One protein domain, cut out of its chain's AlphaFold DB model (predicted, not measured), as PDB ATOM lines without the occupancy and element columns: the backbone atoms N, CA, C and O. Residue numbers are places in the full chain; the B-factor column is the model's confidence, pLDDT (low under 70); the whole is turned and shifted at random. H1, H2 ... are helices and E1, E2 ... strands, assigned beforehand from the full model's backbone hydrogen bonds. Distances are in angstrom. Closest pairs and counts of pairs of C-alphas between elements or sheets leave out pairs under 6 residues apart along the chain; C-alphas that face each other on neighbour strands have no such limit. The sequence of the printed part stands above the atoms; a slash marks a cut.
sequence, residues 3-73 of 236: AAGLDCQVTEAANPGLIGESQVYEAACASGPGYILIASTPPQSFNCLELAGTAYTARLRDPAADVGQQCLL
ATOM      1  N   ALA A   3     -49.368 -13.443  -9.267       83.75
ATOM      2  CA  ALA A   3     -48.716 -12.174  -8.914       83.75
ATOM      3  C   ALA A   3     -48.660 -11.155 -10.074       83.75
ATOM      4  O   ALA A   3     -48.472  -9.969  -9.830       83.75
ATOM      5  N   ALA A   4     -48.826 -11.612 -11.320       85.25
ATOM      6  CA  ALA A   4     -48.945 -10.768 -12.509       85.25
ATOM      7  C   ALA A   4     -50.418 -10.511 -12.898       85.25
ATOM      8  O   ALA A   4     -50.679  -9.964 -13.962       85.25
ATOM      9  N   GLY A   5     -51.383 -10.935 -12.067       87.19
ATOM     10  CA  GLY A   5     -52.816 -10.765 -12.322       87.19
ATOM     11  C   GLY A   5     -53.379 -11.648 -13.437       87.19
ATOM     12  O   GLY A   5     -54.439 -11.342 -13.970       87.19
ATOM     13  N   LEU A   6     -52.680 -12.722 -13.815       91.06
ATOM     14  CA  LEU A   6     -53.095 -13.602 -14.909       91.06
ATOM     15  C   LEU A   6     -53.864 -14.815 -14.390       91.06
ATOM     16  O   LEU A   6     -53.337 -15.575 -13.566       91.06
ATOM     17  N   ASP A   7     -55.058 -15.029 -14.938       89.00
ATOM     18  CA  ASP A   7     -55.807 -16.274 -14.796       89.00
ATOM     19  C   ASP A   7     -55.360 -17.266 -15.878       89.00
ATOM     20  O   ASP A   7     -55.794 -17.225 -17.027       89.00
ATOM     21  N   CYS A   8     -54.385 -18.099 -15.525       92.06
ATOM     22  CA  CYS A   8     -53.803 -19.095 -16.411       92.06
ATOM     23  C   CYS A   8     -53.467 -20.351 -15.616       92.06
ATOM     24  O   CYS A   8     -52.571 -20.350 -14.763       92.06
ATOM     25  N   GLN A   9     -54.155 -21.440 -15.947       94.88
ATOM     26  CA  GLN A   9     -53.757 -22.772 -15.526       94.88
ATOM     27  C   GLN A   9     -52.578 -23.225 -16.391       94.88
ATOM     28  O   GLN A   9     -52.762 -23.611 -17.544       94.88
ATOM     29  N   VAL A  10     -51.369 -23.151 -15.834       96.38
ATOM     30  CA  VAL A  10     -50.135 -23.504 -16.542       96.38
ATOM     31  C   VAL A  10     -50.115 -25.001 -16.857       96.38
ATOM     32  O   VAL A  10     -50.259 -25.824 -15.953       96.38
ATOM     33  N   THR A  11     -49.924 -25.346 -18.127       97.00
ATOM     34  CA  THR A  11     -49.787 -26.732 -18.611       97.00
ATOM     35  C   THR A  11     -48.346 -27.088 -18.948       97.00
ATOM     36  O   THR A  11     -47.935 -28.231 -18.770       97.00
ATOM     37  N   GLU A  12     -47.572 -26.101 -19.385       96.88
ATOM     38  CA  GLU A  12     -46.157 -26.223 -19.709       96.88
ATOM     39  C   GLU A  12     -45.452 -24.918 -19.337       96.88
ATOM     40  O   GLU A  12     -46.040 -23.839 -19.424       96.88
ATOM     41  N   ALA A  13     -44.194 -25.006 -18.908       96.81
ATOM     42  CA  ALA A  13     -43.376 -23.831 -18.663       96.81
ATOM     43  C   ALA A  13     -41.904 -24.090 -18.989       96.81
ATOM     44  O   ALA A  13     -41.390 -25.189 -18.785       96.81
ATOM     45  N   ALA A  14     -41.224 -23.039 -19.429       96.88
ATOM     46  CA  ALA A  14     -39.785 -22.998 -19.622       96.88
ATOM     47  C   ALA A  14     -39.192 -21.765 -18.931       96.88
ATOM     48  O   ALA A  14     -39.896 -20.803 -18.621       96.88
ATOM     49  N   ASN A  15     -37.882 -21.788 -18.699       95.94
ATOM     50  CA  ASN A  15     -37.117 -20.621 -18.273       95.94
ATOM     51  C   ASN A  15     -36.177 -20.225 -19.424       95.94
ATOM     52  O   ASN A  15     -35.168 -20.904 -19.632       95.94
ATOM     53  N   PRO A  16     -36.510 -19.176 -20.201       91.75
ATOM     54  CA  PRO A  16     -35.675 -18.710 -21.305       91.75
ATOM     55  C   PRO A  16     -34.356 -18.055 -20.864       91.75
ATOM     56  O   PRO A  16     -33.504 -17.789 -21.708       91.75
ATOM     57  N   GLY A  17     -34.180 -17.778 -19.567       93.38
ATOM     58  CA  GLY A  17     -32.982 -17.175 -18.996       93.38
ATOM     59  C   GLY A  17     -33.286 -15.950 -18.136       93.38
ATOM     60  O   GLY A  17     -34.228 -15.930 -17.344       93.38
ATOM     61  N   LEU A  18     -32.448 -14.922 -18.279       94.25
ATOM     62  CA  LEU A  18     -32.499 -13.697 -17.482       94.25
ATOM     63  C   LEU A  18     -32.692 -12.462 -18.366       94.25
ATOM     64  O   LEU A  18     -32.118 -12.374 -19.450       94.25
ATOM     65  N   ILE A  19     -33.424 -11.472 -17.855       90.69
ATOM     66  CA  ILE A  19     -33.393 -10.088 -18.344       90.69
ATOM     67  C   ILE A  19     -32.843  -9.219 -17.213       90.69
ATOM     68  O   ILE A  19     -33.473  -9.055 -16.165       90.69
ATOM     69  N   GLY A  20     -31.629  -8.699 -17.410       90.50
ATOM     70  CA  GLY A  20     -30.835  -8.162 -16.305       90.50
ATOM     71  C   GLY A  20     -30.578  -9.260 -15.271       90.50
ATOM     72  O   GLY A  20     -30.046 -10.314 -15.605       90.50
ATOM     73  N   GLU A  21     -31.004  -9.031 -14.031       93.44
ATOM     74  CA  GLU A  21     -30.932 -10.016 -12.940       93.44
ATOM     75  C   GLU A  21     -32.255 -10.779 -12.729       93.44
ATOM     76  O   GLU A  21     -32.325 -11.700 -11.915       93.44
ATOM     77  N   SER A  22     -33.320 -10.410 -13.454       96.06
ATOM     78  CA  SER A  22     -34.652 -10.995 -13.271       96.06
ATOM     79  C   SER A  22     -34.802 -12.298 -14.048       96.06
ATOM     80  O   SER A  22     -34.502 -12.351 -15.241       96.06
ATOM     81  N   GLN A  23     -35.343 -13.326 -13.390       96.25
ATOM     82  CA  GLN A  23     -35.714 -14.589 -14.033       96.25
ATOM     83  C   GLN A  23     -36.842 -14.377 -15.040       96.25
ATOM     84  O   GLN A  23     -37.834 -13.709 -14.736       96.25
ATOM     85  N   VAL A  24     -36.700 -14.985 -16.213       96.56
ATOM     86  CA  VAL A  24     -37.739 -15.023 -17.236       96.56
ATOM     87  C   VAL A  24     -38.376 -16.402 -17.236       96.56
ATOM     88  O   VAL A  24     -37.690 -17.420 -17.194       96.56
ATOM     89  N   TYR A  25     -39.698 -16.435 -17.320       97.19
ATOM     90  CA  TYR A  25     -40.454 -17.663 -17.510       97.19
ATOM     91  C   TYR A  25     -41.333 -17.523 -18.735       97.19
ATOM     92  O   TYR A  25     -41.940 -16.481 -18.947       97.19
ATOM     93  N   GLU A  26     -41.445 -18.584 -19.508       97.88
ATOM     94  CA  GLU A  26     -42.498 -18.730 -20.498       97.88
ATOM     95  C   GLU A  26     -43.478 -19.781 -19.986       97.88
ATOM     96  O   GLU A  26     -43.053 -20.839 -19.530       97.88
ATOM     97  N   ALA A  27     -44.773 -19.493 -20.036       97.69
ATOM     98  CA  ALA A  27     -45.824 -20.399 -19.598       97.69
ATOM     99  C   ALA A  27     -46.877 -20.558 -20.697       97.69
ATOM    100  O   ALA A  27     -47.353 -19.566 -21.253       97.69
ATOM    101  N   ALA A  28     -47.253 -21.801 -20.979       97.38
ATOM    102  CA  ALA A  28     -48.427 -22.133 -21.771       97.38
ATOM    103  C   ALA A  28     -49.625 -22.363 -20.847       97.38
ATOM    104  O   ALA A  28     -49.497 -22.965 -19.776       97.38
ATOM    105  N   CYS A  29     -50.789 -21.875 -21.263       95.19
ATOM    106  CA  CYS A  29     -52.033 -21.983 -20.511       95.19
ATOM    107  C   CYS A  29     -52.912 -23.103 -21.076       95.19
ATOM    108  O   CYS A  29     -52.908 -23.358 -22.278       95.19
ATOM    109  N   ALA A  30     -53.714 -23.741 -20.220       92.88
ATOM    110  CA  ALA A  30     -54.690 -24.754 -20.637       92.88
ATOM    111  C   ALA A  30     -55.717 -24.210 -21.649       92.88
ATOM    112  O   ALA A  30     -56.211 -24.950 -22.497       92.88
ATOM    113  N   SER A  31     -56.020 -22.913 -21.560       87.75
ATOM    114  CA  SER A  31     -56.880 -22.175 -22.481       87.75
ATOM    115  C   SER A  31     -56.367 -20.748 -22.656       87.75
ATOM    116  O   SER A  31     -55.839 -20.167 -21.707       87.75
ATOM    117  N   GLY A  32     -56.600 -20.158 -23.828       90.00
ATOM    118  CA  GLY A  32     -56.172 -18.791 -24.131       90.00
ATOM    119  C   GLY A  32     -54.698 -18.699 -24.545       90.00
ATOM    120  O   GLY A  32     -54.109 -19.706 -24.944       90.00
ATOM    121  N   PRO A  33     -54.109 -17.492 -24.516       94.06
ATOM    122  CA  PRO A  33     -52.726 -17.295 -24.918       94.06
ATOM    123  C   PRO A  33     -51.765 -17.761 -23.821       94.06
ATOM    124  O   PRO A  33     -52.100 -17.756 -22.638       94.06
ATOM    125  N   GLY A  34     -50.538 -18.096 -24.212       96.69
ATOM    126  CA  GLY A  34     -49.419 -18.165 -23.278       96.69
ATOM    127  C   GLY A  34     -48.795 -16.806 -22.993       96.69
ATOM    128  O   GLY A  34     -49.137 -15.790 -23.610       96.69
ATOM    129  N   TYR A  35     -47.837 -16.804 -22.068       97.62
ATOM    130  CA  TYR A  35     -47.186 -15.587 -21.600       97.62
ATOM    131  C   TYR A  35     -45.691 -15.768 -21.355       97.62
ATOM    132  O   TYR A  35     -45.256 -16.799 -20.844       97.62
ATOM    133  N   ILE A  36     -44.934 -14.701 -21.604       97.44
ATOM    134  CA  ILE A  36     -43.616 -14.480 -21.007       97.44
ATOM    135  C   ILE A  36     -43.794 -13.643 -19.748       97.44
ATOM    136  O   ILE A  36     -44.525 -12.655 -19.742       97.44
ATOM    137  N   LEU A  37     -43.116 -14.028 -18.680       97.19
ATOM    138  CA  LEU A  37     -43.131 -13.383 -17.379       97.19
ATOM    139  C   LEU A  37     -41.713 -12.976 -17.028       97.19
ATOM    140  O   LEU A  37     -40.801 -13.796 -17.106       97.19
ATOM    141  N   ILE A  38     -41.548 -11.749 -16.559       96.25
ATOM    142  CA  ILE A  38     -40.305 -11.299 -15.943       96.25
ATOM    143  C   ILE A  38     -40.566 -11.203 -14.446       96.25
ATOM    144  O   ILE A  38     -41.470 -10.487 -14.008       96.25
ATOM    145  N   ALA A  39     -39.785 -11.940 -13.658       95.00
ATOM    146  CA  ALA A  39     -39.864 -11.976 -12.200       95.00
ATOM    147  C   ALA A  39     -39.243 -10.722 -11.551       95.00
ATOM    148  O   ALA A  39     -38.414 -10.817 -10.649       95.00
ATOM    149  N   SER A  40     -39.632  -9.550 -12.047       94.19
ATOM    150  CA  SER A  40     -39.324  -8.236 -11.491       94.19
ATOM    151  C   SER A  40     -40.329  -7.845 -10.402       94.19
ATOM    152  O   SER A  40     -41.318  -8.541 -10.164       94.19
ATOM    153  N   THR A  41     -40.109  -6.692  -9.768       92.12
ATOM    154  CA  THR A  41     -41.060  -6.088  -8.823       92.12
ATOM    155  C   THR A  41     -41.468  -4.697  -9.329       92.12
ATOM    156  O   THR A  41     -40.643  -3.786  -9.263       92.12
ATOM    157  N   PRO A  42     -42.708  -4.499  -9.822       92.25
ATOM    158  CA  PRO A  42     -43.762  -5.505  -9.992       92.25
ATOM    159  C   PRO A  42     -43.433  -6.521 -11.106       92.25
ATOM    160  O   PRO A  42     -42.644  -6.200 -12.002       92.25
ATOM    161  N   PRO A  43     -44.029  -7.730 -11.083       94.00
ATOM    162  CA  PRO A  43     -43.864  -8.695 -12.163       94.00
ATOM    163  C   PRO A  43     -44.385  -8.128 -13.481       94.00
ATOM    164  O   PRO A  43     -45.463  -7.534 -13.519       94.00
ATOM    165  N   GLN A  44     -43.642  -8.339 -14.563       95.38
ATOM    166  CA  GLN A  44     -44.093  -7.977 -15.906       95.38
ATOM    167  C   GLN A  44     -44.583  -9.220 -16.642       95.38
ATOM    168  O   GLN A  44     -44.076 -10.322 -16.423       95.38
ATOM    169  N   SER A  45     -45.566  -9.043 -17.523       95.44
ATOM    170  CA  SER A  45     -46.068 -10.114 -18.379       95.44
ATOM    171  C   SER A  45     -46.278  -9.630 -19.806       95.44
ATOM    172  O   SER A  45     -46.635  -8.474 -20.028       95.44
ATOM    173  N   PHE A  46     -46.049 -10.526 -20.759       95.44
ATOM    174  CA  PHE A  46     -46.178 -10.275 -22.186       95.44
ATOM    175  C   PHE A  46     -46.935 -11.436 -22.821       95.44
ATOM    176  O   PHE A  46     -46.545 -12.591 -22.666       95.44
ATOM    177  N   ASN A  47     -48.030 -11.132 -23.512       95.31
ATOM    178  CA  ASN A  47     -48.868 -12.113 -24.189       95.31
ATOM    179  C   ASN A  47     -48.171 -12.627 -25.457       95.31
ATOM    180  O   ASN A  47     -47.770 -11.834 -26.313       95.31
ATOM    181  N   CYS A  48     -48.058 -13.947 -25.603       97.06
ATOM    182  CA  CYS A  48     -47.382 -14.565 -26.742       97.06
ATOM    183  C   CYS A  48     -48.006 -14.209 -28.098       97.06
ATOM    184  O   CYS A  48     -47.277 -14.052 -29.076       97.06
ATOM    185  N   LEU A  49     -49.328 -14.031 -28.167       96.50
ATOM    186  CA  LEU A  49     -50.010 -13.658 -29.409       96.50
ATOM    187  C   LEU A  49     -49.716 -12.209 -29.808       96.50
ATOM    188  O   LEU A  49     -49.525 -11.923 -30.989       96.50
ATOM    189  N   GLU A  50     -49.634 -11.303 -28.830       95.69
ATOM    190  CA  GLU A  50     -49.254  -9.903 -29.069       95.69
ATOM    191  C   GLU A  50     -47.788  -9.790 -29.506       95.69
ATOM    192  O   GLU A  50     -47.479  -9.039 -30.435       95.69
ATOM    193  N   LEU A  51     -46.889 -10.557 -28.876       96.62
ATOM    194  CA  LEU A  51     -45.481 -10.623 -29.275       96.62
ATOM    195  C   LEU A  51     -45.341 -11.138 -30.712       96.62
ATOM    196  O   LEU A  51     -44.694 -10.480 -31.527       96.62
ATOM    197  N   ALA A  52     -46.023 -12.239 -31.046       96.69
ATOM    198  CA  ALA A  52     -46.022 -12.807 -32.391       96.69
ATOM    199  C   ALA A  52     -46.558 -11.815 -33.438       96.69
ATOM    200  O   ALA A  52     -45.950 -11.643 -34.496       96.69
ATOM    201  N   GLY A  53     -47.652 -11.112 -33.137       96.44
ATOM    202  CA  GLY A  53     -48.218 -10.098 -34.029       96.44
ATOM    203  C   GLY A  53     -47.329  -8.870 -34.226       96.44
ATOM    204  O   GLY A  53     -47.167  -8.377 -35.348       96.44
ATOM    205  N   THR A  54     -46.676  -8.417 -33.155       95.38
ATOM    206  CA  THR A  54     -45.683  -7.334 -33.218       95.38
ATOM    207  C   THR A  54     -44.493  -7.749 -34.080       95.38
ATOM    208  O   THR A  54     -44.076  -6.999 -34.964       95.38
ATOM    209  N   ALA A  55     -43.990  -8.968 -33.880       96.56
ATOM    210  CA  ALA A  55     -42.889  -9.523 -34.649       96.56
ATOM    211  C   ALA A  55     -43.235  -9.680 -36.137       96.56
ATOM    212  O   ALA A  55     -42.432  -9.327 -37.000       96.56
ATOM    213  N   TYR A  56     -44.437 -10.171 -36.443       95.06
ATOM    214  CA  TYR A  56     -44.946 -10.270 -37.809       95.06
ATOM    215  C   TYR A  56     -45.025  -8.896 -38.480       95.06
ATOM    216  O   TYR A  56     -44.480  -8.697 -39.563       95.06
ATOM    217  N   THR A  57     -45.628  -7.916 -37.805       93.44
ATOM    218  CA  THR A  57     -45.779  -6.555 -38.339       93.44
ATOM    219  C   THR A  57     -44.432  -5.871 -38.568       93.44
ATOM    220  O   THR A  57     -44.260  -5.181 -39.574       93.44
ATOM    221  N   ALA A  58     -43.465  -6.068 -37.667       95.69
ATOM    222  CA  ALA A  58     -42.106  -5.567 -37.849       95.69
ATOM    223  C   ALA A  58     -41.453  -6.184 -39.096       95.69
ATOM    224  O   ALA A  58     -40.918  -5.458 -39.935       95.69
ATOM    225  N   ARG A  59     -41.592  -7.505 -39.273       95.94
ATOM    226  CA  ARG A  59     -41.002  -8.239 -40.401       95.94
ATOM    227  C   ARG A  59     -41.646  -7.974 -41.753       95.94
ATOM    228  O   ARG A  59     -40.970  -8.083 -42.770       95.94
ATOM    229  N   LEU A  60     -42.914  -7.568 -41.778       92.25
ATOM    230  CA  LEU A  60     -43.546  -7.074 -43.003       92.25
ATOM    231  C   LEU A  60     -42.879  -5.798 -43.534       92.25
ATOM    232  O   LEU A  60     -42.895  -5.559 -44.738       92.25
ATOM    233  N   ARG A  61     -42.327  -4.959 -42.648       93.38
ATOM    234  CA  ARG A  61     -41.646  -3.711 -43.030       93.38
ATOM    235  C   ARG A  61     -40.170  -3.942 -43.322       93.38
ATOM    236  O   ARG A  61     -39.638  -3.362 -44.262       93.38
ATOM    237  N   ASP A  62     -39.534  -4.775 -42.510       97.25
ATOM    238  CA  ASP A  62     -38.138  -5.167 -42.649       97.25
ATOM    239  C   ASP A  62     -37.992  -6.657 -42.305       97.25
ATOM    240  O   ASP A  62     -38.019  -7.013 -41.126       97.25
ATOM    241  N   PRO A  63     -37.803  -7.544 -43.299       96.69
ATOM    242  CA  PRO A  63     -37.643  -8.976 -43.057       96.69
ATOM    243  C   PRO A  63     -36.504  -9.336 -42.089       96.69
ATOM    244  O   PRO A  63     -36.551 -10.403 -41.473       96.69
ATOM    245  N   ALA A  64     -35.499  -8.467 -41.938       97.00
ATOM    246  CA  ALA A  64     -34.367  -8.652 -41.032       97.00
ATOM    247  C   ALA A  64     -34.580  -8.022 -39.642       97.00
ATOM    248  O   ALA A  64     -33.655  -8.047 -38.828       97.00
ATOM    249  N   ALA A  65     -35.772  -7.486 -39.351       97.56
ATOM    250  CA  ALA A  65     -36.065  -6.821 -38.089       97.56
ATOM    251  C   ALA A  65     -35.742  -7.708 -36.875       97.56
ATOM    252  O   ALA A  65     -36.201  -8.855 -36.770       97.56
ATOM    253  N   ASP A  66     -35.003  -7.134 -35.924       96.25
ATOM    254  CA  ASP A  66     -34.894  -7.675 -34.575       96.25
ATOM    255  C   ASP A  66     -36.207  -7.408 -33.831       96.25
ATOM    256  O   ASP A  66     -36.636  -6.266 -33.660       96.25
ATOM    257  N   VAL A  67     -36.870  -8.486 -33.425       95.44
ATOM    258  CA  VAL A  67     -38.181  -8.455 -32.759       95.44
ATOM    259  C   VAL A  67     -38.070  -8.725 -31.258       95.44
ATOM    260  O   VAL A  67     -39.087  -8.901 -30.586       95.44
ATOM    261  N   GLY A  68     -36.843  -8.805 -30.736       92.69
ATOM    262  CA  GLY A  68     -36.572  -9.130 -29.346       92.69
ATOM    263  C   GLY A  68     -37.076 -10.514 -28.936       92.69
ATOM    264  O   GLY A  68     -37.231 -11.428 -29.750       92.69
ATOM    265  N   GLN A  69     -37.330 -10.668 -27.635       92.06
ATOM    266  CA  GLN A  69     -37.774 -11.926 -27.045       92.06
ATOM    267  C   GLN A  69     -39.142 -12.351 -27.596       92.06
ATOM    268  O   GLN A  69     -40.115 -11.604 -27.522       92.06
ATOM    269  N   GLN A  70     -39.215 -13.590 -28.079       95.44
ATOM    270  CA  GLN A  70     -40.444 -14.240 -28.529       95.44
ATOM    271  C   GLN A  70     -40.732 -15.483 -27.687       95.44
ATOM    272  O   GLN A  70     -39.852 -15.988 -26.983       95.44
ATOM    273  N   CYS A  71     -41.973 -15.959 -27.754       96.31
ATOM    274  CA  CYS A  71     -42.366 -17.226 -27.149       96.31
ATOM    275  C   CYS A  71     -41.782 -18.393 -27.950       96.31
ATOM    276  O   CYS A  71     -41.825 -18.393 -29.181       96.31
ATOM    277  N   LEU A  72     -41.199 -19.361 -27.248       94.88
ATOM    278  CA  LEU A  72     -40.482 -20.500 -27.808       94.88
ATOM    279  C   LEU A  72     -41.260 -21.806 -27.645       94.88
ATOM    280  O   LEU A  72     -41.103 -22.698 -28.480       94.88
ATOM    281  N   LEU A  73     -42.099 -21.927 -26.613       96.81
ATOM    282  CA  LEU A  73     -42.882 -23.136 -26.376       96.81
ATOM    283  C   LEU A  73     -43.796 -23.406 -27.579       96.81
ATOM    284  O   LEU A  73     -44.570 -22.524 -27.964       96.81
TER     285      LEU A  73
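What this domain is: This is residues 3 to 73 of the 236 residues of an uncharacterized protein of Caulobacterales bacterium RIFCSPHIGHO2_01_FULL_70_19 (UniProt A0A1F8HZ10). A small, twisted four-stranded sheet, in which each strand folds back beside the one before, has a single helix, H1, leading away from it at the end of E4, with residues 48 to 51 alone grazing the sheet. After H1 the unnamed stretch of residues 62 to 73 folds back toward the sheet. The printed part has 71 residues, with four named strands and then one named helix, in the order E1 E2 E3 E4 H1, and its class is mixed, helices and strands. The sheet's order is E1 - E2 - E3 - E4, antiparallel throughout. The whole is compact, with a radius of gyration of the C-alphas of 12.8 A, and spans 36 by 30 by 18 A.

Where its parts are: Start at residue 3 and read on to C-alpha 10 at (-50.135, -23.504, -16.542), where E1 begins; it covers residues 10 to 19, 21.5 A from first to last C-alpha, and bends by 59 degrees at residue 16. E2 takes residues 22 to 29 and is 21.8 A long. Next find E3, residues 35 to 38, 9.9 A, and E4, residues 44 to 47, 10.4 A. H1 follows at once, from C-alpha 48 at (-47.382, -14.565, -26.742) to C-alpha 61 at (-41.646, -3.711, -43.030), residues 48 to 61, 20.4 A.

How they stand to each other: Look first at the sheet, a meander, each strand the antiparallel neighbour of the one before, with E1 and E4 as its edge strands. E1 and E2 form a hairpin at 157 degrees between directions; N 14 and O 26 are 2.9 A apart, within hydrogen-bond range. E2 and E3 form a hairpin at 163 degrees, with N 37 and O 25 within range at 2.7 A. E3 and E4 form a hairpin at 162 degrees, with N 46 and O 36 within range at 2.8 A. E1 and E4 are apart. The sheet is twisted, its C-alphas lying up to 4.0 A off the best plane. H1 is on the sheet but only grazes it, with its residues 48 to 51; the closest C-alphas of E3 and H1 are those of Tyr 35 and Cys 48, 5.2 A apart. In H1, 9 of 10 O i to N i+4 pairs are within hydrogen-bond range.

The domain as a whole: The two C-alphas farthest apart are those of Ala 3 and Asp 62, 36.0 A. The printed part has no cut, and the links E1 to E2, E2 to E3, E3 to E4 and E4 to H1 are tight. Read residues 62 to 73 as a long stretch with no named element, its C-alphas 5 to 22 A from the mean of the C-alphas. The mean pLDDT of the printed part of this model is 94.6, and no printed residue is under 70.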